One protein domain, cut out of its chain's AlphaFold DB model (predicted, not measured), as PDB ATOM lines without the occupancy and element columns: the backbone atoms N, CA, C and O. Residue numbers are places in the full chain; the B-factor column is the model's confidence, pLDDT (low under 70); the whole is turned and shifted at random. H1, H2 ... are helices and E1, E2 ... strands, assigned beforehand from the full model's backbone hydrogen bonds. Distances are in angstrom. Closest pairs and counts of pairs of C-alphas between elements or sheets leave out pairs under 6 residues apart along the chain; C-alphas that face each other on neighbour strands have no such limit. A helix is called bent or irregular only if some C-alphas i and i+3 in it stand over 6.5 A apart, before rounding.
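This is residues 6 to 112 and 236 to 271 of the 356 residues of the protein "Foldase protein PrsA" of Fimbriiglobus ruber (UniProt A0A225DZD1). Crossed helices gather loosely round H4, which runs through the middle with H1b, H2 and H5 packed on it, while H3 folds back after H2. A two-strand hairpin, E1 and E2, and the first arm of the bent helix H1 make an arm at one end of the long axis, far from H2, H3, H4 and H5. The printed part has 143 residues with two named strands and then five named helices, in the order E1 E2 H1 H2 H3 H4 H5; the class is mostly helix and the sheet is antiparallel. The whole is loose, with a radius of gyration of the C-alphas of 18.9 A, and elongated, spanning 65 by 40 by 26 A.

E1, residues 6 to 9, and E2, residues 13 to 16, form an antiparallel hairpin at 162 degrees, with N 9 and O 13 at 2.8 A and N 15 and O 7 at 2.8 A, both within hydrogen-bond range. H1, residues 17 to 49, was assigned as one helix by its hydrogen bonds but is bent, with C-alphas 27 and 30 7.7 A apart; its arms H1a, residues 17 to 27, and H1b, residues 30 to 49, stand at a steep tilt of 61 degrees. H1a touches no helix. H2, residues 55 to 68, and H3, residues 73 to 84, only just touch, with 3 pairs of C-alphas within 8 A, and only at the corner; the closest C-alphas, of Val 66 and Arg 73, are 6.3 A apart. H4, residues 88 to 109, is the hub. It touches H2, about perpendicular at 85 degrees, closest at the C-alphas of Met 58 and Ile 96, 6.2 A. It only just touches H3, with 3 pairs, closest at the C-alphas of Ile 77 and Phe 88, 6.8 A. It touches H1b at a steep tilt of 39 degrees, the same way, closest at the C-alphas of Cys 46 and Leu 101, 7.1 A. H5, residues 236 to 262, touches H4, about perpendicular at 81 degrees, closest at the C-alphas of Leu 102 and Ile 251, 6.1 A. Residues 255 to 262 of H5 touch H1b, closest at the C-alphas of Ile 41 and Ala 262, 6.7 A. Every O i to N i+4 pair is within hydrogen-bond range in H2, against 6 of 7 in H1a, 14 of 16 in H1b, 4 of 8 in H3, 13 of 18 in H4 and 21 of 23 in H5.

E1 begins at C-alpha 6 (26.206, -0.042, 6.947). H1b is 30.3 A long, H4 30.9 A and H5 37.3 A; H5 has a kink of 33 degrees near residue 250 and ends at C-alpha 262 (27.796, 31.453, 19.224).

The C-alphas farthest apart, of Asn 12 and Val 236, are 65.3 A apart. Residues 113 to 235 are not printed, and C-alphas 112 and 236 are 11.4 A apart across the cut. Of the links that are printed whole, each is tight. Residues 269 to 271 are under 70 in pLDDT.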
ATOM      1  N   ILE A   6      26.178  -0.608   8.305       87.75
ATOM      2  CA  ILE A   6      26.206  -0.042   6.947       87.75
ATOM      3  C   ILE A   6      26.802  -1.005   5.911       87.75
ATOM      4  O   ILE A   6      26.576  -0.836   4.718       87.75
ATOM      5  N   ALA A   7      27.561  -2.009   6.353       88.25
ATOM      6  CA  ALA A   7      28.138  -3.041   5.497       88.25
ATOM      7  C   ALA A   7      28.428  -4.315   6.307       88.25
ATOM      8  O   ALA A   7      28.474  -4.282   7.538       88.25
ATOM      9  N   SER A   8      28.631  -5.442   5.623       90.38
ATOM     10  CA  SER A   8      29.043  -6.709   6.239       90.38
ATOM     11  C   SER A   8      30.129  -7.386   5.406       90.38
ATOM     12  O   SER A   8      29.964  -7.520   4.196       90.38
ATOM     13  N   ILE A   9      31.199  -7.855   6.046       90.06
ATOM     14  CA  ILE A   9      32.236  -8.691   5.434       90.06
ATOM     15  C   ILE A   9      31.964 -10.147   5.824       90.06
ATOM     16  O   ILE A   9      31.791 -10.458   7.004       90.06
ATOM     17  N   ASN A  10      31.903 -11.035   4.827       87.00
ATOM     18  CA  ASN A  10      31.691 -12.480   4.994       87.00
ATOM     19  C   ASN A  10      30.473 -12.850   5.864       87.00
ATOM     20  O   ASN A  10      30.512 -13.831   6.597       87.00
ATOM     21  N   GLY A  11      29.412 -12.033   5.840       80.69
ATOM     22  CA  GLY A  11      28.166 -12.263   6.583       80.69
ATOM     23  C   GLY A  11      28.236 -12.068   8.104       80.69
ATOM     24  O   GLY A  11      27.193 -11.898   8.730       80.69
ATOM     25  N   ASN A  12      29.436 -12.025   8.696       84.50
ATOM     26  CA  ASN A  12      29.614 -12.057  10.153       84.50
ATOM     27  C   ASN A  12      30.317 -10.816  10.718       84.50
ATOM     28  O   ASN A  12      30.125 -10.487  11.887       84.50
ATOM     29  N   THR A  13      31.111 -10.103   9.921       86.88
ATOM     30  CA  THR A  13      31.773  -8.873  10.370       86.88
ATOM     31  C   THR A  13      30.949  -7.674   9.933       86.88
ATOM     32  O   THR A  13      30.998  -7.269   8.775       86.88
ATOM     33  N   LEU A  14      30.170  -7.109  10.850       89.81
ATOM     34  CA  LEU A  14      29.356  -5.927  10.579       89.81
ATOM     35  C   LEU A  14      30.196  -4.655  10.736       89.81
ATOM     36  O   LEU A  14      30.867  -4.479  11.749       89.81
ATOM     37  N   ILE A  15      30.114  -3.762   9.754       89.19
ATOM     38  CA  ILE A  15      30.673  -2.410   9.811       89.19
ATOM     39  C   ILE A  15      29.557  -1.469  10.249       89.19
ATOM     40  O   ILE A  15      28.500  -1.431   9.615       89.19
ATOM     41  N   THR A  16      29.776  -0.711  11.320       91.94
ATOM     42  CA  THR A  16      28.781   0.218  11.869       91.94
ATOM     43  C   THR A  16      28.985   1.654  11.395       91.94
ATOM     44  O   THR A  16      30.068   2.055  10.967       91.94
ATOM     45  N   ARG A  17      27.933   2.469  11.505       89.62
ATOM     46  CA  ARG A  17      27.982   3.911  11.250       89.62
ATOM     47  C   ARG A  17      28.978   4.614  12.169       89.62
ATOM     48  O   ARG A  17      29.650   5.528  11.710       89.62
ATOM     49  N   ALA A  18      29.094   4.175  13.423       89.81
ATOM     50  CA  ALA A  18      30.083   4.696  14.363       89.81
ATOM     51  C   ALA A  18      31.515   4.392  13.894       89.81
ATOM     52  O   ALA A  18      32.337   5.298  13.839       89.81
ATOM     53  N   GLN A  19      31.791   3.159  13.452       88.31
ATOM     54  CA  GLN A  19      33.106   2.785  12.915       88.31
ATOM     55  C   GLN A  19      33.472   3.579  11.656       88.31
ATOM     56  O   GLN A  19      34.609   4.023  11.520       88.31
ATOM     57  N   LEU A  20      32.514   3.795  10.748       89.75
ATOM     58  CA  LEU A  20      32.732   4.687   9.608       89.75
ATOM     59  C   LEU A  20      32.938   6.140  10.058       89.75
ATOM     60  O   LEU A  20      33.757   6.841   9.474       89.75
ATOM     61  N   GLY A  21      32.204   6.585  11.079       88.19
ATOM     62  CA  GLY A  21      32.342   7.909  11.678       88.19
ATOM     63  C   GLY A  21      33.770   8.169  12.140       88.19
ATOM     64  O   GLY A  21      34.396   9.090  11.630       88.19
ATOM     65  N   GLU A  22      34.309   7.313  13.009       88.75
ATOM     66  CA  GLU A  22      35.700   7.404  13.480       88.75
ATOM     67  C   GLU A  22      36.696   7.369  12.311       88.75
ATOM     68  O   GLU A  22      37.549   8.246  12.183       88.75
ATOM     69  N   TYR A  23      36.516   6.432  11.373       88.12
ATOM     70  CA  TYR A  23      37.352   6.320  10.174       88.12
ATOM     71  C   TYR A  23      37.396   7.618   9.340       88.12
ATOM     72  O   TYR A  23      38.438   7.960   8.769       88.12
ATOM     73  N   LEU A  24      36.269   8.327   9.220       88.00
ATOM     74  CA  LEU A  24      36.180   9.596   8.492       88.00
ATOM     75  C   LEU A  24      36.697  10.773   9.324       88.00
ATOM     76  O   LEU A  24      37.360  11.643   8.764       88.00
ATOM     77  N   ILE A  25      36.433  10.800  10.631       86.75
ATOM     78  CA  ILE A  25      36.915  11.830  11.562       86.75
ATOM     79  C   ILE A  25      38.447  11.870  11.564       86.75
ATOM     80  O   ILE A  25      39.027  12.942  11.403       86.75
ATOM     81  N   GLU A  26      39.110  10.713  11.610       84.25
ATOM     82  CA  GLU A  26      40.574  10.613  11.554       84.25
ATOM     83  C   GLU A  26      41.190  11.198  10.271       84.25
ATOM     84  O   GLU A  26      42.337  11.639  10.283       84.25
ATOM     85  N   ARG A  27      40.449  11.196   9.155       84.25
ATOM     86  CA  ARG A  27      40.955  11.608   7.832       84.25
ATOM     87  C   ARG A  27      40.524  13.005   7.412       84.25
ATOM     88  O   ARG A  27      41.268  13.681   6.717       84.25
ATOM     89  N   LEU A  28      39.301  13.390   7.762       82.69
ATOM     90  CA  LEU A  28      38.618  14.584   7.258       82.69
ATOM     91  C   LEU A  28      38.098  15.478   8.387       82.69
ATOM     92  O   LEU A  28      37.620  16.577   8.117       82.69
ATOM     93  N   GLY A  29      38.146  15.024   9.641       82.50
ATOM     94  CA  GLY A  29      37.549  15.728  10.772       82.50
ATOM     95  C   GLY A  29      38.146  17.117  10.982       82.50
ATOM     96  O   GLY A  29      37.393  18.074  11.144       82.50
ATOM     97  N   ALA A  30      39.473  17.246  10.889       79.50
ATOM     98  CA  ALA A  30      40.157  18.535  11.007       79.50
ATOM     99  C   ALA A  30      39.711  19.539   9.924       79.50
ATOM    100  O   ALA A  30      39.461  20.700  10.239       79.50
ATOM    101  N   ASP A  31      39.525  19.079   8.684       78.12
ATOM    102  CA  ASP A  31      39.142  19.937   7.555       78.12
ATOM    103  C   ASP A  31      37.648  20.295   7.559       78.12
ATOM    104  O   ASP A  31      37.242  21.348   7.065       78.12
ATOM    105  N   LYS A  32      36.796  19.393   8.067       84.62
ATOM    106  CA  LYS A  32      35.333  19.499   7.941       84.62
ATOM    107  C   LYS A  32      34.644  20.026   9.197       84.62
ATOM    108  O   LYS A  32      33.528  20.535   9.081       84.62
ATOM    109  N   VAL A  33      35.268  19.941  10.379       87.88
ATOM    110  CA  VAL A  33      34.625  20.350  11.641       87.88
ATOM    111  C   VAL A  33      34.231  21.823  11.639       87.88
ATOM    112  O   VAL A  33      33.111  22.142  12.028       87.88
ATOM    113  N   GLU A  34      35.093  22.722  11.153       86.94
ATOM    114  CA  GLU A  34      34.781  24.153  11.146       86.94
ATOM    115  C   GLU A  34      33.584  24.447  10.235       86.94
ATOM    116  O   GLU A  34      32.673  25.181  10.614       86.94
ATOM    117  N   LEU A  35      33.533  23.812   9.062       86.25
ATOM    118  CA  LEU A  35      32.411  23.943   8.138       86.25
ATOM    119  C   LEU A  35      31.105  23.420   8.755       86.25
ATOM    120  O   LEU A  35      30.062  24.068   8.637       86.25
ATOM    121  N   PHE A  36      31.163  22.292   9.463       89.06
ATOM    122  CA  PHE A  36      30.005  21.737  10.159       89.06
ATOM    123  C   PHE A  36      29.525  22.642  11.304       89.06
ATOM    124  O   PHE A  36      28.327  22.888  11.431       89.06
ATOM    125  N   VAL A  37      30.443  23.204  12.094       91.12
ATOM    126  CA  VAL A  37      30.124  24.176  13.152       91.12
ATOM    127  C   VAL A  37      29.482  25.432  12.563       91.12
ATOM    128  O   VAL A  37      28.429  25.858  13.033       91.12
ATOM    129  N   ASN A  38      30.056  25.987  11.494       91.06
ATOM    130  CA  ASN A  38      29.503  27.148  10.795       91.06
ATOM    131  C   ASN A  38      28.071  26.880  10.306       91.06
ATOM    132  O   ASN A  38      27.180  27.706  10.509       91.06
ATOM    133  N   ARG A  39      27.820  25.697   9.733       91.75
ATOM    134  CA  ARG A  39      26.472  25.256   9.349       91.75
ATOM    135  C   ARG A  39      25.525  25.198  10.549       91.75
ATOM    136  O   ARG A  39      24.409  25.697  10.453       91.75
ATOM    137  N   MET A  40      25.960  24.626  11.673       92.81
ATOM    138  CA  MET A  40      25.142  24.533  12.887       92.81
ATOM    139  C   MET A  40      24.765  25.902  13.456       92.81
ATOM    140  O   MET A  40      23.634  26.080  13.903       92.81
ATOM    141  N   ILE A  41      25.666  26.884  13.386       94.38
ATOM    142  CA  ILE A  41      25.385  28.268  13.795       94.38
ATOM    143  C   ILE A  41      24.263  28.866  12.935       94.38
ATOM    144  O   ILE A  41      23.309  29.435  13.469       94.38
ATOM    145  N   ILE A  42      24.341  28.691  11.611       93.94
ATOM    146  CA  ILE A  42      23.319  29.179  10.673       93.94
ATOM    147  C   ILE A  42      21.986  28.470  10.919       93.94
ATOM    148  O   ILE A  42      20.962  29.132  11.073       93.94
ATOM    149  N   ASP A  43      21.987  27.137  11.006       93.50
ATOM    150  CA  ASP A  43      20.776  26.340  11.229       93.50
ATOM    151  C   ASP A  43      20.088  26.712  12.556       93.50
ATOM    152  O   ASP A  43      18.858  26.805  12.615       93.50
ATOM    153  N   ALA A  44      20.862  26.979  13.613       93.94
ATOM    154  CA  ALA A  44      20.334  27.422  14.899       93.94
ATOM    155  C   ALA A  44      19.626  28.782  14.794       93.94
ATOM    156  O   ALA A  44      18.525  28.940  15.327       93.94
ATOM    157  N   GLU A  45      20.216  29.751  14.093       94.31
ATOM    158  CA  GLU A  45      19.594  31.065  13.896       94.31
ATOM    159  C   GLU A  45      18.368  30.985  12.976       94.31
ATOM    160  O   GLU A  45      17.314  31.544  13.287       94.31
ATOM    161  N   CYS A  46      18.453  30.213  11.891       94.50
ATOM    162  CA  CYS A  46      17.323  29.936  11.011       94.50
ATOM    163  C   CYS A  46      16.146  29.327  11.773       94.50
ATOM    164  O   CYS A  46      15.011  29.772  11.601       94.50
ATOM    165  N   LYS A  47      16.406  28.373  12.673       94.75
ATOM    166  CA  LYS A  47      15.372  27.763  13.515       94.75
ATOM    167  C   LYS A  47      14.700  28.783  14.436       94.75
ATOM    168  O   LYS A  47      13.481  28.748  14.564       94.75
ATOM    169  N   LYS A  48      15.458  29.703  15.045       94.00
ATOM    170  CA  LYS A  48      14.895  30.772  15.894       94.00
ATOM    171  C   LYS A  48      13.979  31.714  15.112       94.00
ATOM    172  O   LYS A  48      12.976  32.163  15.653       94.00
ATOM    173  N   ARG A  49      14.320  32.007  13.853       93.00
ATOM    174  CA  ARG A  49      13.569  32.941  12.995       93.00
ATOM    175  C   ARG A  49      12.554  32.271  12.066       93.00
ATOM    176  O   ARG A  49      11.931  32.955  11.263       93.00
ATOM    177  N   GLY A  50      12.402  30.947  12.137       94.19
ATOM    178  CA  GLY A  50      11.515  30.194  11.245       94.19
ATOM    179  C   GLY A  50      11.927  30.238   9.766       94.19
ATOM    180  O   GLY A  50      11.089  30.047   8.888       94.19
ATOM    181  N   VAL A  51      13.205  30.491   9.471       95.00
ATOM    182  CA  VAL A  51      13.727  30.549   8.100       95.00
ATOM    183  C   VAL A  51      14.081  29.145   7.627       95.00
ATOM    184  O   VAL A  51      14.823  28.421   8.285       95.00
ATOM    185  N   THR A  52      13.580  28.766   6.454       94.44
ATOM    186  CA  THR A  52      13.884  27.480   5.816       94.44
ATOM    187  C   THR A  52      14.189  27.671   4.334       94.44
ATOM    188  O   THR A  52      13.829  28.689   3.733       94.44
ATOM    189  N   VAL A  53      14.893  26.699   3.754       94.88
ATOM    190  CA  VAL A  53      15.177  26.606   2.319       94.88
ATOM    191  C   VAL A  53      14.790  25.209   1.848       94.88
ATOM    192  O   VAL A  53      15.060  24.233   2.547       94.88
ATOM    193  N   THR A  54      14.143  25.133   0.690       95.56
ATOM    194  CA  THR A  54      13.667  23.879   0.087       95.56
ATOM    195  C   THR A  54      14.548  23.445  -1.087       95.56
ATOM    196  O   THR A  54      15.209  24.276  -1.711       95.56
ATOM    197  N   ASP A  55      14.529  22.159  -1.439       94.06
ATOM    198  CA  ASP A  55      15.313  21.634  -2.570       94.06
ATOM    199  C   ASP A  55      15.019  22.340  -3.906       94.06
ATOM    200  O   ASP A  55      15.974  22.676  -4.612       94.06
ATOM    201  N   PRO A  56      13.751  22.648  -4.265       96.50
ATOM    202  CA  PRO A  56      13.459  23.421  -5.470       96.50
ATOM    203  C   PRO A  56      14.094  24.815  -5.467       96.50
ATOM    204  O   PRO A  56      14.578  25.260  -6.504       96.50
ATOM    205  N   GLU A  57      14.141  25.495  -4.315       94.81
ATOM    206  CA  GLU A  57      14.808  26.800  -4.203       94.81
ATOM    207  C   GLU A  57      16.320  26.673  -4.417       94.81
ATOM    208  O   GLU A  57      16.913  27.497  -5.114       94.81
ATOM    209  N   MET A  58      16.948  25.631  -3.861       95.75
ATOM    210  CA  MET A  58      18.377  25.383  -4.076       95.75
ATOM    211  C   MET A  58      18.679  25.068  -5.543       95.75
ATOM    212  O   MET A  58      19.656  25.567  -6.098       95.75
ATOM    213  N   LEU A  59      17.835  24.263  -6.194       94.50
ATOM    214  CA  LEU A  59      17.982  23.945  -7.613       94.50
ATOM    215  C   LEU A  59      17.795  25.184  -8.494       94.50
ATOM    216  O   LEU A  59      18.556  25.365  -9.440       94.50
ATOM    217  N   ALA A  60      16.832  26.051  -8.177       95.31
ATOM    218  CA  ALA A  60      16.635  27.306  -8.896       95.31
ATOM    219  C   ALA A  60      17.863  28.223  -8.778       95.31
ATOM    220  O   ALA A  60      18.336  28.738  -9.789       95.31
ATOM    221  N   ALA A  61      18.427  28.357  -7.573       92.81
ATOM    222  CA  ALA A  61      19.637  29.145  -7.345       92.81
ATOM    223  C   ALA A  61      20.848  28.589  -8.111       92.81
ATOM    224  O   ALA A  61      21.583  29.344  -8.739       92.81
ATOM    225  N   LEU A  62      21.023  27.263  -8.129       93.12
ATOM    226  CA  LEU A  62      22.056  26.626  -8.945       93.12
ATOM    227  C   LEU A  62      21.863  26.927 -10.440       93.12
ATOM    228  O   LEU A  62      22.836  27.175 -11.143       93.12
ATOM    229  N   MET A  63      20.631  26.874 -10.946       93.62
ATOM    230  CA  MET A  63      20.358  27.140 -12.360       93.62
ATOM    231  C   MET A  63      20.611  28.607 -12.733       93.62
ATOM    232  O   MET A  63      21.081  28.863 -13.839       93.62
ATOM    233  N   GLU A  64      20.358  29.553 -11.824       90.75
ATOM    234  CA  GLU A  64      20.735  30.965 -11.995       90.75
ATOM    235  C   GLU A  64      22.262  31.116 -12.058       90.75
ATOM    236  O   GLU A  64      22.780  31.716 -13.004       90.75
ATOM    237  N   ASP A  65      22.992  30.482 -11.133       88.06
ATOM    238  CA  ASP A  65      24.459  30.481 -11.118       88.06
ATOM    239  C   ASP A  65      25.032  29.892 -12.424       88.06
ATOM    240  O   ASP A  65      25.899  30.488 -13.066       88.06
ATOM    241  N   VAL A  66      24.514  28.744 -12.870       90.69
ATOM    242  CA  VAL A  66      24.927  28.065 -14.110       90.69
ATOM    243  C   VAL A  66      24.595  28.907 -15.345       90.69
ATOM    244  O   VAL A  66      25.428  29.040 -16.245       90.69
ATOM    245  N   GLY A  67      23.407  29.519 -15.372       88.62
ATOM    246  CA  GLY A  67      22.973  30.408 -16.447       88.62
ATOM    247  C   GLY A  67      23.843  31.657 -16.562       88.62
ATOM    248  O   GLY A  67      24.194  32.051 -17.672       88.62
ATOM    249  N   SER A  68      24.274  32.227 -15.432       85.06
ATOM    250  CA  SER A  68      25.170  33.392 -15.409       85.06
ATOM    251  C   SER A  68      26.539  33.118 -16.050       85.06
ATOM    252  O   SER A  68      27.160  34.020 -16.612       85.06
ATOM    253  N   LEU A  69      26.989  31.860 -16.020       85.44
ATOM    254  CA  LEU A  69      28.241  31.412 -16.630       85.44
ATOM    255  C   LEU A  69      28.089  31.026 -18.110       85.44
ATOM    256  O   LEU A  69      29.091  30.770 -18.776       85.44
ATOM    257  N   GLY A  70      26.857  30.951 -18.622       88.62
ATOM    258  CA  GLY A  70      26.576  30.543 -19.999       88.62
ATOM    259  C   GLY A  70      26.932  29.083 -20.301       88.62
ATOM    260  O   GLY A  70      27.209  28.748 -21.452       88.62
ATOM    261  N   ILE A  71      26.951  28.211 -19.288       89.44
ATOM    262  CA  ILE A  71      27.268  26.784 -19.441       89.44
ATOM    263  C   ILE A  71      26.075  25.908 -19.069       89.44
ATOM    264  O   ILE A  71      25.118  26.358 -18.448       89.44
ATOM    265  N   ARG A  72      26.122  24.628 -19.447       90.44
ATOM    266  CA  ARG A  72      25.110  23.649 -19.030       90.44
ATOM    267  C   ARG A  72      25.441  23.095 -17.649       90.44
ATOM    268  O   ARG A  72      26.605  23.064 -17.244       90.44
ATOM    269  N   ARG A  73      24.432  22.575 -16.948       89.88
ATOM    270  CA  ARG A  73      24.593  21.984 -15.609       89.88
ATOM    271  C   ARG A  73      25.617  20.849 -15.600       89.88
ATOM    272  O   ARG A  73      26.427  20.745 -14.687       89.88
ATOM    273  N   GLU A  74      25.606  20.011 -16.627       91.94
ATOM    274  CA  GLU A  74      26.526  18.881 -16.756       91.94
ATOM    275  C   GLU A  74      27.975  19.363 -16.895       91.94
ATOM    276  O   GLU A  74      28.884  18.764 -16.321       91.94
ATOM    277  N   ASP A  75      28.180  20.467 -17.615       91.62
ATOM    278  CA  ASP A  75      29.493  21.078 -17.802       91.62
ATOM    279  C   ASP A  75      29.949  21.783 -16.515       91.62
ATOM    280  O   ASP A  75      31.118  21.687 -16.147       91.62
ATOM    281  N   PHE A  76      29.029  22.386 -15.755       91.88
ATOM    282  CA  PHE A  76      29.315  22.912 -14.417       91.88
ATOM    283  C   PHE A  76      29.820  21.807 -13.475       91.88
ATOM    284  O   PHE A  76      30.878  21.941 -12.855       91.88
ATOM    285  N   ILE A  77      29.125  20.667 -13.427       90.50
ATOM    286  CA  ILE A  77      29.513  19.530 -12.579       90.50
ATOM    287  C   ILE A  77      30.875  18.958 -12.994       90.50
ATOM    288  O   ILE A  77      31.677  18.607 -12.133       90.50
ATOM    289  N   LYS A  78      31.159  18.869 -14.298       92.00
ATOM    290  CA  LYS A  78      32.392  18.249 -14.811       92.00
ATOM    291  C   LYS A  78      33.604  19.176 -14.822       92.00
ATOM    292  O   LYS A  78      34.721  18.694 -14.674       92.00
ATOM    293  N   LEU A  79      33.413  20.474 -15.045       88.94
ATOM    294  CA  LEU A  79      34.509  21.416 -15.309       88.94
ATOM    295  C   LEU A  79      34.725  22.422 -14.179       88.94
ATOM    296  O   LEU A  79      35.851  22.895 -14.007       88.94
ATOM    297  N   VAL A  80      33.675  22.757 -13.423       88.31
ATOM    298  CA  VAL A  80      33.728  23.778 -12.368       88.31
ATOM    299  C   VAL A  80      33.950  23.125 -11.012       88.31
ATOM    300  O   VAL A  80      34.961  23.410 -10.374       88.31
ATOM    301  N   LEU A  81      33.083  22.197 -10.595       89.44
ATOM    302  CA  LEU A  81      33.160  21.573  -9.266       89.44
ATOM    303  C   LEU A  81      34.524  20.937  -8.921       89.44
ATOM    304  O   LEU A  81      35.004  21.166  -7.805       89.44
ATOM    305  N   PRO A  82      35.223  20.232  -9.838       90.75
ATOM    306  CA  PRO A  82      36.534  19.657  -9.531       90.75
ATOM    307  C   PRO A  82      37.600  20.704  -9.199       90.75
ATOM    308  O   PRO A  82      38.501  20.433  -8.413       90.75
ATOM    309  N   ARG A  83      37.482  21.931  -9.728       89.19
ATOM    310  CA  ARG A  83      38.402  23.038  -9.404       89.19
ATOM    311  C   ARG A  83      38.256  23.514  -7.959       89.19
ATOM    312  O   ARG A  83      39.189  24.102  -7.419       89.19
ATOM    313  N   TYR A  84      37.098  23.260  -7.356       84.88
ATOM    314  CA  TYR A  84      36.796  23.558  -5.958       84.88
ATOM    315  C   TYR A  84      36.944  22.335  -5.048       84.88
ATOM    316  O   TYR A  84      36.700  22.454  -3.852       84.88
ATOM    317  N   ASN A  85      37.332  21.175  -5.596       86.88
ATOM    318  CA  ASN A  85      37.418  19.907  -4.872       86.88
ATOM    319  C   ASN A  85      36.123  19.578  -4.097       86.88
ATOM    320  O   ASN A  85      36.164  19.172  -2.937       86.88
ATOM    321  N   LYS A  86      34.967  19.823  -4.729       87.81
ATOM    322  CA  LYS A  86      33.640  19.591  -4.149       87.81
ATOM    323  C   LYS A  86      32.826  18.647  -5.016       87.81
ATOM    324  O   LYS A  86      32.839  18.735  -6.241       87.81
ATOM    325  N   SER A  87      32.072  17.772  -4.370       91.25
ATOM    326  CA  SER A  87      30.989  17.029  -5.007       91.25
ATOM    327  C   SER A  87      29.769  17.925  -5.253       91.25
ATOM    328  O   SER A  87      29.646  19.018  -4.699       91.25
ATOM    329  N   PHE A  88      28.823  17.444  -6.064       91.31
ATOM    330  CA  PHE A  88      27.548  18.137  -6.265       91.31
ATOM    331  C   PHE A  88      26.768  18.304  -4.954       91.31
ATOM    332  O   PHE A  88      26.209  19.366  -4.700       91.31
ATOM    333  N   TYR A  89      26.781  17.274  -4.101       91.56
ATOM    334  CA  TYR A  89      26.139  17.316  -2.788       91.56
ATOM    335  C   TYR A  89      26.760  18.394  -1.892       91.56
ATOM    336  O   TYR A  89      26.040  19.247  -1.384       91.56
ATOM    337  N   GLU A  90      28.091  18.416  -1.768       90.56
ATOM    338  CA  GLU A  90      28.797  19.448  -0.993       90.56
ATOM    339  C   GLU A  90      28.571  20.849  -1.564       90.56
ATOM    340  O   GLU A  90      28.482  21.814  -0.816       90.56
ATOM    341  N   TRP A  91      28.452  21.002  -2.884       92.00
ATOM    342  CA  TRP A  91      28.116  22.300  -3.464       92.00
ATOM    343  C   TRP A  91      26.721  22.774  -3.036       92.00
ATOM    344  O   TRP A  91      26.545  23.905  -2.586       92.00
ATOM    345  N   MET A  92      25.721  21.900  -3.139       93.69
ATOM    346  CA  MET A  92      24.346  22.234  -2.768       93.69
ATOM    347  C   MET A  92      24.214  22.528  -1.267       93.69
ATOM    348  O   MET A  92      23.642  23.549  -0.890       93.69
ATOM    349  N   GLU A  93      24.787  21.679  -0.415       90.12
ATOM    350  CA  GLU A  93      24.645  21.773   1.043       90.12
ATOM    351  C   GLU A  93      25.574  22.795   1.699       90.12
ATOM    352  O   GLU A  93      25.177  23.420   2.683       90.12
ATOM    353  N   ASP A  94      26.782  22.990   1.167       89.56
ATOM    354  CA  ASP A  94      27.802  23.819   1.819       89.56
ATOM    355  C   ASP A  94      27.984  25.187   1.150       89.56
ATOM    356  O   ASP A  94      28.623  26.062   1.730       89.56
ATOM    357  N   VAL A  95      27.452  25.385  -0.063       89.94
ATOM    358  CA  VAL A  95      27.579  26.649  -0.815       89.94
ATOM    359  C   VAL A  95      26.212  27.276  -1.056       89.94
ATOM    360  O   VAL A  95      25.950  28.392  -0.610       89.94
ATOM    361  N   ILE A  96      25.304  26.553  -1.717       93.62
ATOM    362  CA  ILE A  96      23.991  27.095  -2.092       93.62
ATOM    363  C   ILE A  96      23.095  27.267  -0.865       93.62
ATOM    364  O   ILE A  96      22.575  28.360  -0.629       93.62
ATOM    365  N   ARG A  97      22.930  26.217  -0.053       94.12
ATOM    366  CA  ARG A  97      22.047  26.242   1.119       94.12
ATOM    367  C   ARG A  97      22.422  27.350   2.115       94.12
ATOM    368  O   ARG A  97      21.530  28.131   2.455       94.12
ATOM    369  N   PRO A  98      23.689  27.507   2.553       92.25
ATOM    370  CA  PRO A  98      24.055  28.548   3.511       92.25
ATOM    371  C   PRO A  98      23.882  29.953   2.928       92.25
ATOM    372  O   PRO A  98      23.363  30.830   3.619       92.25
ATOM    373  N   ARG A  99      24.218  30.156   1.642       92.06
ATOM    374  CA  ARG A  99      24.004  31.425   0.930       92.06
ATOM    375  C   ARG A  99      22.530  31.826   0.914       92.06
ATOM    376  O   ARG A  99      22.205  32.973   1.213       92.06
ATOM    377  N   LEU A 100      21.629  30.889   0.612       93.81
ATOM    378  CA  LEU A 100      20.188  31.155   0.595       93.81
ATOM    379  C   LEU A 100      19.622  31.418   1.994       93.81
ATOM    380  O   LEU A 100      18.811  32.329   2.158       93.81
ATOM    381  N   LEU A 101      20.053  30.655   3.003       94.44
ATOM    382  CA  LEU A 101      19.621  30.839   4.390       94.44
ATOM    383  C   LEU A 101      20.057  32.200   4.940       94.44
ATOM    384  O   LEU A 101      19.219  32.965   5.414       94.44
ATOM    385  N   LEU A 102      21.343  32.537   4.816       92.50
ATOM    386  CA  LEU A 102      21.876  33.830   5.249       92.50
ATOM    387  C   LEU A 102      21.275  34.981   4.447       92.50
ATOM    388  O   LEU A 102      20.917  36.003   5.028       92.50
ATOM    389  N   GLY A 103      21.076  34.794   3.142       91.88
ATOM    390  CA  GLY A 103      20.375  35.760   2.308       91.88
ATOM    391  C   GLY A 103      18.968  36.045   2.826       91.88
ATOM    392  O   GLY A 103      18.611  37.207   2.988       91.88
ATOM    393  N   LYS A 104      18.186  35.007   3.158       92.88
ATOM    394  CA  LYS A 104      16.855  35.153   3.774       92.88
ATOM    395  C   LYS A 104      16.925  35.853   5.137       92.88
ATOM    396  O   LYS A 104      16.125  36.752   5.368       92.88
ATOM    397  N   LEU A 105      17.890  35.507   5.994       91.12
ATOM    398  CA  LEU A 105      18.078  36.146   7.307       91.12
ATOM    399  C   LEU A 105      18.461  37.635   7.213       91.12
ATOM    400  O   LEU A 105      18.101  38.416   8.092       91.12
ATOM    401  N   CYS A 106      19.171  38.033   6.154       90.81
ATOM    402  CA  CYS A 106      19.600  39.416   5.938       90.81
ATOM    403  C   CYS A 106      18.552  40.280   5.221       90.81
ATOM    404  O   CYS A 106      18.714  41.498   5.193       90.81
ATOM    405  N   ARG A 107      17.482  39.702   4.646       84.75
ATOM    406  CA  ARG A 107      16.490  40.461   3.853       84.75
ATOM    407  C   ARG A 107      15.901  41.644   4.613       84.75
ATOM    408  O   ARG A 107      15.807  42.718   4.033       84.75
ATOM    409  N   ASP A 108      15.574  41.462   5.888       82.00
ATOM    410  CA  ASP A 108      14.943  42.505   6.708       82.00
ATOM    411  C   ASP A 108      15.939  43.575   7.186       82.00
ATOM    412  O   ASP A 108      15.540  44.646   7.633       82.00
ATOM    413  N   ARG A 109      17.248  43.304   7.083       82.75
ATOM    414  CA  ARG A 109      18.314  44.266   7.412       82.75
ATOM    415  C   ARG A 109      18.656  45.185   6.241       82.75
ATOM    416  O   ARG A 109      19.299  46.213   6.435       82.75
ATOM    417  N   ILE A 110      18.267  44.809   5.026       85.69
ATOM    418  CA  ILE A 110      18.668  45.496   3.803       85.69
ATOM    419  C   ILE A 110      17.506  46.350   3.312       85.69
ATOM    420  O   ILE A 110      16.505  45.840   2.815       85.69
ATOM    421  N   SER A 111      17.686  47.665   3.389       82.19
ATOM    422  CA  SER A 111      16.823  48.636   2.720       82.19
ATOM    423  C   SER A 111      17.557  49.232   1.519       82.19
ATOM    424  O   SER A 111      18.720  49.639   1.624       82.19
ATOM    425  N   VAL A 112      16.897  49.244   0.361       84.44
ATOM    426  CA  VAL A 112      17.384  49.915  -0.848       84.44
ATOM    427  C   VAL A 112      16.693  51.269  -0.918       84.44
ATOM    428  O   VAL A 112      15.473  51.349  -1.032       84.44
ATOM    429  N   VAL A 236      13.585  48.785 -11.717       87.06
ATOM    430  CA  VAL A 236      13.299  47.438 -11.183       87.06
ATOM    431  C   VAL A 236      14.527  46.524 -11.266       87.06
ATOM    432  O   VAL A 236      14.813  45.773 -10.332       87.06
ATOM    433  N   ARG A 237      15.287  46.594 -12.368       88.31
ATOM    434  CA  ARG A 237      16.510  45.798 -12.532       88.31
ATOM    435  C   ARG A 237      17.603  46.285 -11.585       88.31
ATOM    436  O   ARG A 237      18.246  45.467 -10.928       88.31
ATOM    437  N   LEU A 238      17.772  47.602 -11.483       86.88
ATOM    438  CA  LEU A 238      18.725  48.226 -10.572       86.88
ATOM    439  C   LEU A 238      18.385  47.948  -9.113       86.88
ATOM    440  O   LEU A 238      19.293  47.734  -8.321       86.88
ATOM    441  N   GLU A 239      17.104  47.879  -8.754       86.81
ATOM    442  CA  GLU A 239      16.677  47.515  -7.406       86.81
ATOM    443  C   GLU A 239      17.043  46.074  -7.062       86.81
ATOM    444  O   GLU A 239      17.620  45.837  -5.997       86.81
ATOM    445  N   LYS A 240      16.799  45.120  -7.975       86.12
ATOM    446  CA  LYS A 240      17.257  43.734  -7.792       86.12
ATOM    447  C   LYS A 240      18.777  43.695  -7.601       86.12
ATOM    448  O   LYS A 240      19.254  43.129  -6.623       86.12
ATOM    449  N   GLN A 241      19.529  44.352  -8.483       84.31
ATOM    450  CA  GLN A 241      20.991  44.360  -8.437       84.31
ATOM    451  C   GLN A 241      21.544  45.025  -7.167       84.31
ATOM    452  O   GLN A 241      22.438  44.477  -6.526       84.31
ATOM    453  N   ALA A 242      20.990  46.171  -6.767       85.94
ATOM    454  CA  ALA A 242      21.366  46.873  -5.545       85.94
ATOM    455  C   ALA A 242      21.116  46.003  -4.309       85.94
ATOM    456  O   ALA A 242      21.942  45.954  -3.397       85.94
ATOM    457  N   LYS A 243      19.984  45.293  -4.284       86.94
ATOM    458  CA  LYS A 243      19.639  44.374  -3.201       86.94
ATOM    459  C   LYS A 243      20.607  43.198  -3.131       86.94
ATOM    460  O   LYS A 243      21.094  42.900  -2.042       86.94
ATOM    461  N   ASP A 244      20.913  42.573  -4.264       85.25
ATOM    462  CA  ASP A 244      21.831  41.429  -4.342       85.25
ATOM    463  C   ASP A 244      23.261  41.819  -3.930       85.25
ATOM    464  O   ASP A 244      23.946  41.085  -3.211       85.25
ATOM    465  N   GLU A 245      23.707  43.016  -4.309       83.94
ATOM    466  CA  GLU A 245      25.027  43.521  -3.942       83.94
ATOM    467  C   GLU A 245      25.126  43.888  -2.459       83.94
ATOM    468  O   GLU A 245      26.074  43.481  -1.783       83.94
ATOM    469  N   LYS A 246      24.120  44.581  -1.910       86.19
ATOM    470  CA  LYS A 246      24.048  44.839  -0.465       86.19
ATOM    471  C   LYS A 246      24.010  43.538   0.330       86.19
ATOM    472  O   LYS A 246      24.678  43.427   1.352       86.19
ATOM    473  N   LEU A 247      23.282  42.536  -0.156       88.12
ATOM    474  CA  LEU A 247      23.212  41.211   0.456       88.12
ATOM    475  C   LEU A 247      24.573  40.513   0.449       88.12
ATOM    476  O   LEU A 247      24.976  39.959   1.469       88.12
ATOM    477  N   THR A 248      25.326  40.624  -0.643       85.81
ATOM    478  CA  THR A 248      26.695  40.092  -0.737       85.81
ATOM    479  C   THR A 248      27.645  40.748   0.273       85.81
ATOM    480  O   THR A 248      28.522  40.080   0.814       85.81
ATOM    481  N   GLN A 249      27.462  42.038   0.576       85.00
ATOM    482  CA  GLN A 249      28.272  42.754   1.572       85.00
ATOM    483  C   GLN A 249      27.823  42.509   3.019       85.00
ATOM    484  O   GLN A 249      28.651  42.530   3.932       85.00
ATOM    485  N   GLU A 250      26.523  42.315   3.243       88.81
ATOM    486  CA  GLU A 250      25.938  42.159   4.577       88.81
ATOM    487  C   GLU A 250      26.061  40.723   5.102       88.81
ATOM    488  O   GLU A 250      26.318  40.531   6.288       88.81
ATOM    489  N   ILE A 251      25.961  39.710   4.229       90.62
ATOM    490  CA  ILE A 251      26.054  38.291   4.616       90.62
ATOM    491  C   ILE A 251      27.329  37.979   5.421       90.62
ATOM    492  O   ILE A 251      27.198  37.399   6.501       90.62
ATOM    493  N   PRO A 252      28.550  38.350   4.974       89.75
ATOM    494  CA  PRO A 252      29.766  38.047   5.727       89.75
ATOM    495  C   PRO A 252      29.800  38.725   7.101       89.75
ATOM    496  O   PRO A 252      30.232  38.109   8.074       89.75
ATOM    497  N   LYS A 253      29.306  39.967   7.200       90.69
ATOM    498  CA  LYS A 253      29.240  40.718   8.465       90.69
ATOM    499  C   LYS A 253      28.279  40.049   9.436       90.69
ATOM    500  O   LYS A 253      28.641  39.766  10.574       90.69
ATOM    501  N   TYR A 254      27.085  39.724   8.955       91.69
ATOM    502  CA  TYR A 254      26.071  39.074   9.764       91.69
ATOM    503  C   TYR A 254      26.504  37.672  10.204       91.69
ATOM    504  O   TYR A 254      26.328  37.303  11.363       91.69
ATOM    505  N   PHE A 255      27.154  36.899   9.333       92.19
ATOM    506  CA  PHE A 255      27.716  35.613   9.736       92.19
ATOM    507  C   PHE A 255      28.819  35.764  10.799       92.19
ATOM    508  O   PHE A 255      28.847  34.992  11.757       92.19
ATOM    509  N   ALA A 256      29.692  36.771  10.687       92.12
ATOM    510  CA  ALA A 256      30.699  37.062  11.709       92.12
ATOM    511  C   ALA A 256      30.070  37.453  13.060       92.12
ATOM    512  O   ALA A 256      30.536  36.995  14.108       92.12
ATOM    513  N   GLU A 257      28.981  38.230  13.051       92.62
ATOM    514  CA  GLU A 257      28.179  38.514  14.249       92.62
ATOM    515  C   GLU A 257      27.635  37.216  14.866       92.62
ATOM    516  O   GLU A 257      27.829  36.977  16.059       92.62
ATOM    517  N   LEU A 258      27.017  36.341  14.062       92.75
ATOM    518  CA  LEU A 258      26.480  35.058  14.532       92.75
ATOM    519  C   LEU A 258      27.570  34.145  15.102       92.75
ATOM    520  O   LEU A 258      27.377  33.546  16.160       92.75
ATOM    521  N   LYS A 259      28.731  34.061  14.442       91.50
ATOM    522  CA  LYS A 259      29.878  33.273  14.919       91.50
ATOM    523  C   LYS A 259      30.396  33.804  16.256       91.50
ATOM    524  O   LYS A 259      30.671  33.016  17.157       91.50
ATOM    525  N   THR A 260      30.456  35.126  16.414       93.38
ATOM    526  CA  THR A 260      30.865  35.781  17.667       93.38
ATOM    527  C   THR A 260      29.867  35.514  18.794       93.38
ATOM    528  O   THR A 260      30.271  35.211  19.912       93.38
ATOM    529  N   GLN A 261      28.564  35.575  18.511       92.06
ATOM    530  CA  GLN A 261      27.510  35.273  19.487       92.06
ATOM    531  C   GLN A 261      27.498  33.798  19.901       92.06
ATOM    532  O   GLN A 261      27.224  33.490  21.058       92.06
ATOM    533  N   ALA A 262      27.792  32.889  18.969       92.00
ATOM    534  CA  ALA A 262      27.796  31.453  19.224       92.00
ATOM    535  C   ALA A 262      29.015  30.969  20.027       92.00
ATOM    536  O   ALA A 262      28.939  29.889  20.605       92.00
ATOM    537  N   GLN A 263      30.114  31.736  20.045       91.50
ATOM    538  CA  GLN A 263      31.367  31.414  20.750       91.50
ATOM    539  C   GLN A 263      31.779  29.933  20.605       91.50
ATOM    540  O   GLN A 263      31.914  29.224  21.604       91.50
ATOM    541  N   PRO A 264      31.936  29.420  19.368       89.19
ATOM    542  CA  PRO A 264      32.188  28.002  19.165       89.19
ATOM    543  C   PRO A 264      33.560  27.601  19.717       89.19
ATOM    544  O   PRO A 264      34.584  28.172  19.343       89.19
ATOM    545  N   LEU A 265      33.580  26.569  20.560       87.62
ATOM    546  CA  LEU A 265      34.801  25.903  21.006       87.62
ATOM    547  C   LEU A 265      34.958  24.596  20.228       87.62
ATOM    548  O   LEU A 265      34.143  23.683  20.362       87.62
ATOM    549  N   ILE A 266      35.996  24.520  19.395       84.12
ATOM    550  CA  ILE A 266      36.338  23.312  18.640       84.12
ATOM    551  C   ILE A 266      37.411  22.558  19.425       84.12
ATOM    552  O   ILE A 266      38.521  23.055  19.608       84.12
ATOM    553  N   TYR A 267      37.064  21.365  19.901       83.69
ATOM    554  CA  TYR A 267      38.000  20.458  20.564       83.69
ATOM    555  C   TYR A 267      38.825  19.675  19.540       83.69
ATOM    556  O   TYR A 267      38.500  19.649  18.356       83.69
ATOM    557  N   GLU A 268      39.903  19.037  19.992       70.94
ATOM    558  CA  GLU A 268      40.776  18.255  19.121       70.94
ATOM    559  C   GLU A 268      39.999  17.111  18.447       70.94
ATOM    560  O   GLU A 268      39.489  16.214  19.110       70.94
ATOM    561  N   VAL A 269      39.878  17.179  17.116       68.44
ATOM    562  CA  VAL A 269      39.011  16.282  16.331       68.44
ATOM    563  C   VAL A 269      39.741  15.026  15.849       68.44
ATOM    564  O   VAL A 269      39.109  14.004  15.624       68.44
ATOM    565  N   ALA A 270      41.067  15.078  15.695       63.38
ATOM    566  CA  ALA A 270      41.879  13.952  15.233       63.38
ATOM    567  C   ALA A 270      43.287  14.003  15.856       63.38
ATOM    568  O   ALA A 270      43.805  15.107  16.071       63.38
ATOM    569  N   PRO A 271      43.929  12.846  16.115       62.62
ATOM    570  CA  PRO A 271      45.256  12.795  16.721       62.62
ATOM    571  C   PRO A 271      46.285  13.567  15.880       62.62
ATOM    572  O   PRO A 271      46.331  13.435  14.661       62.62
TER     573      PRO A 271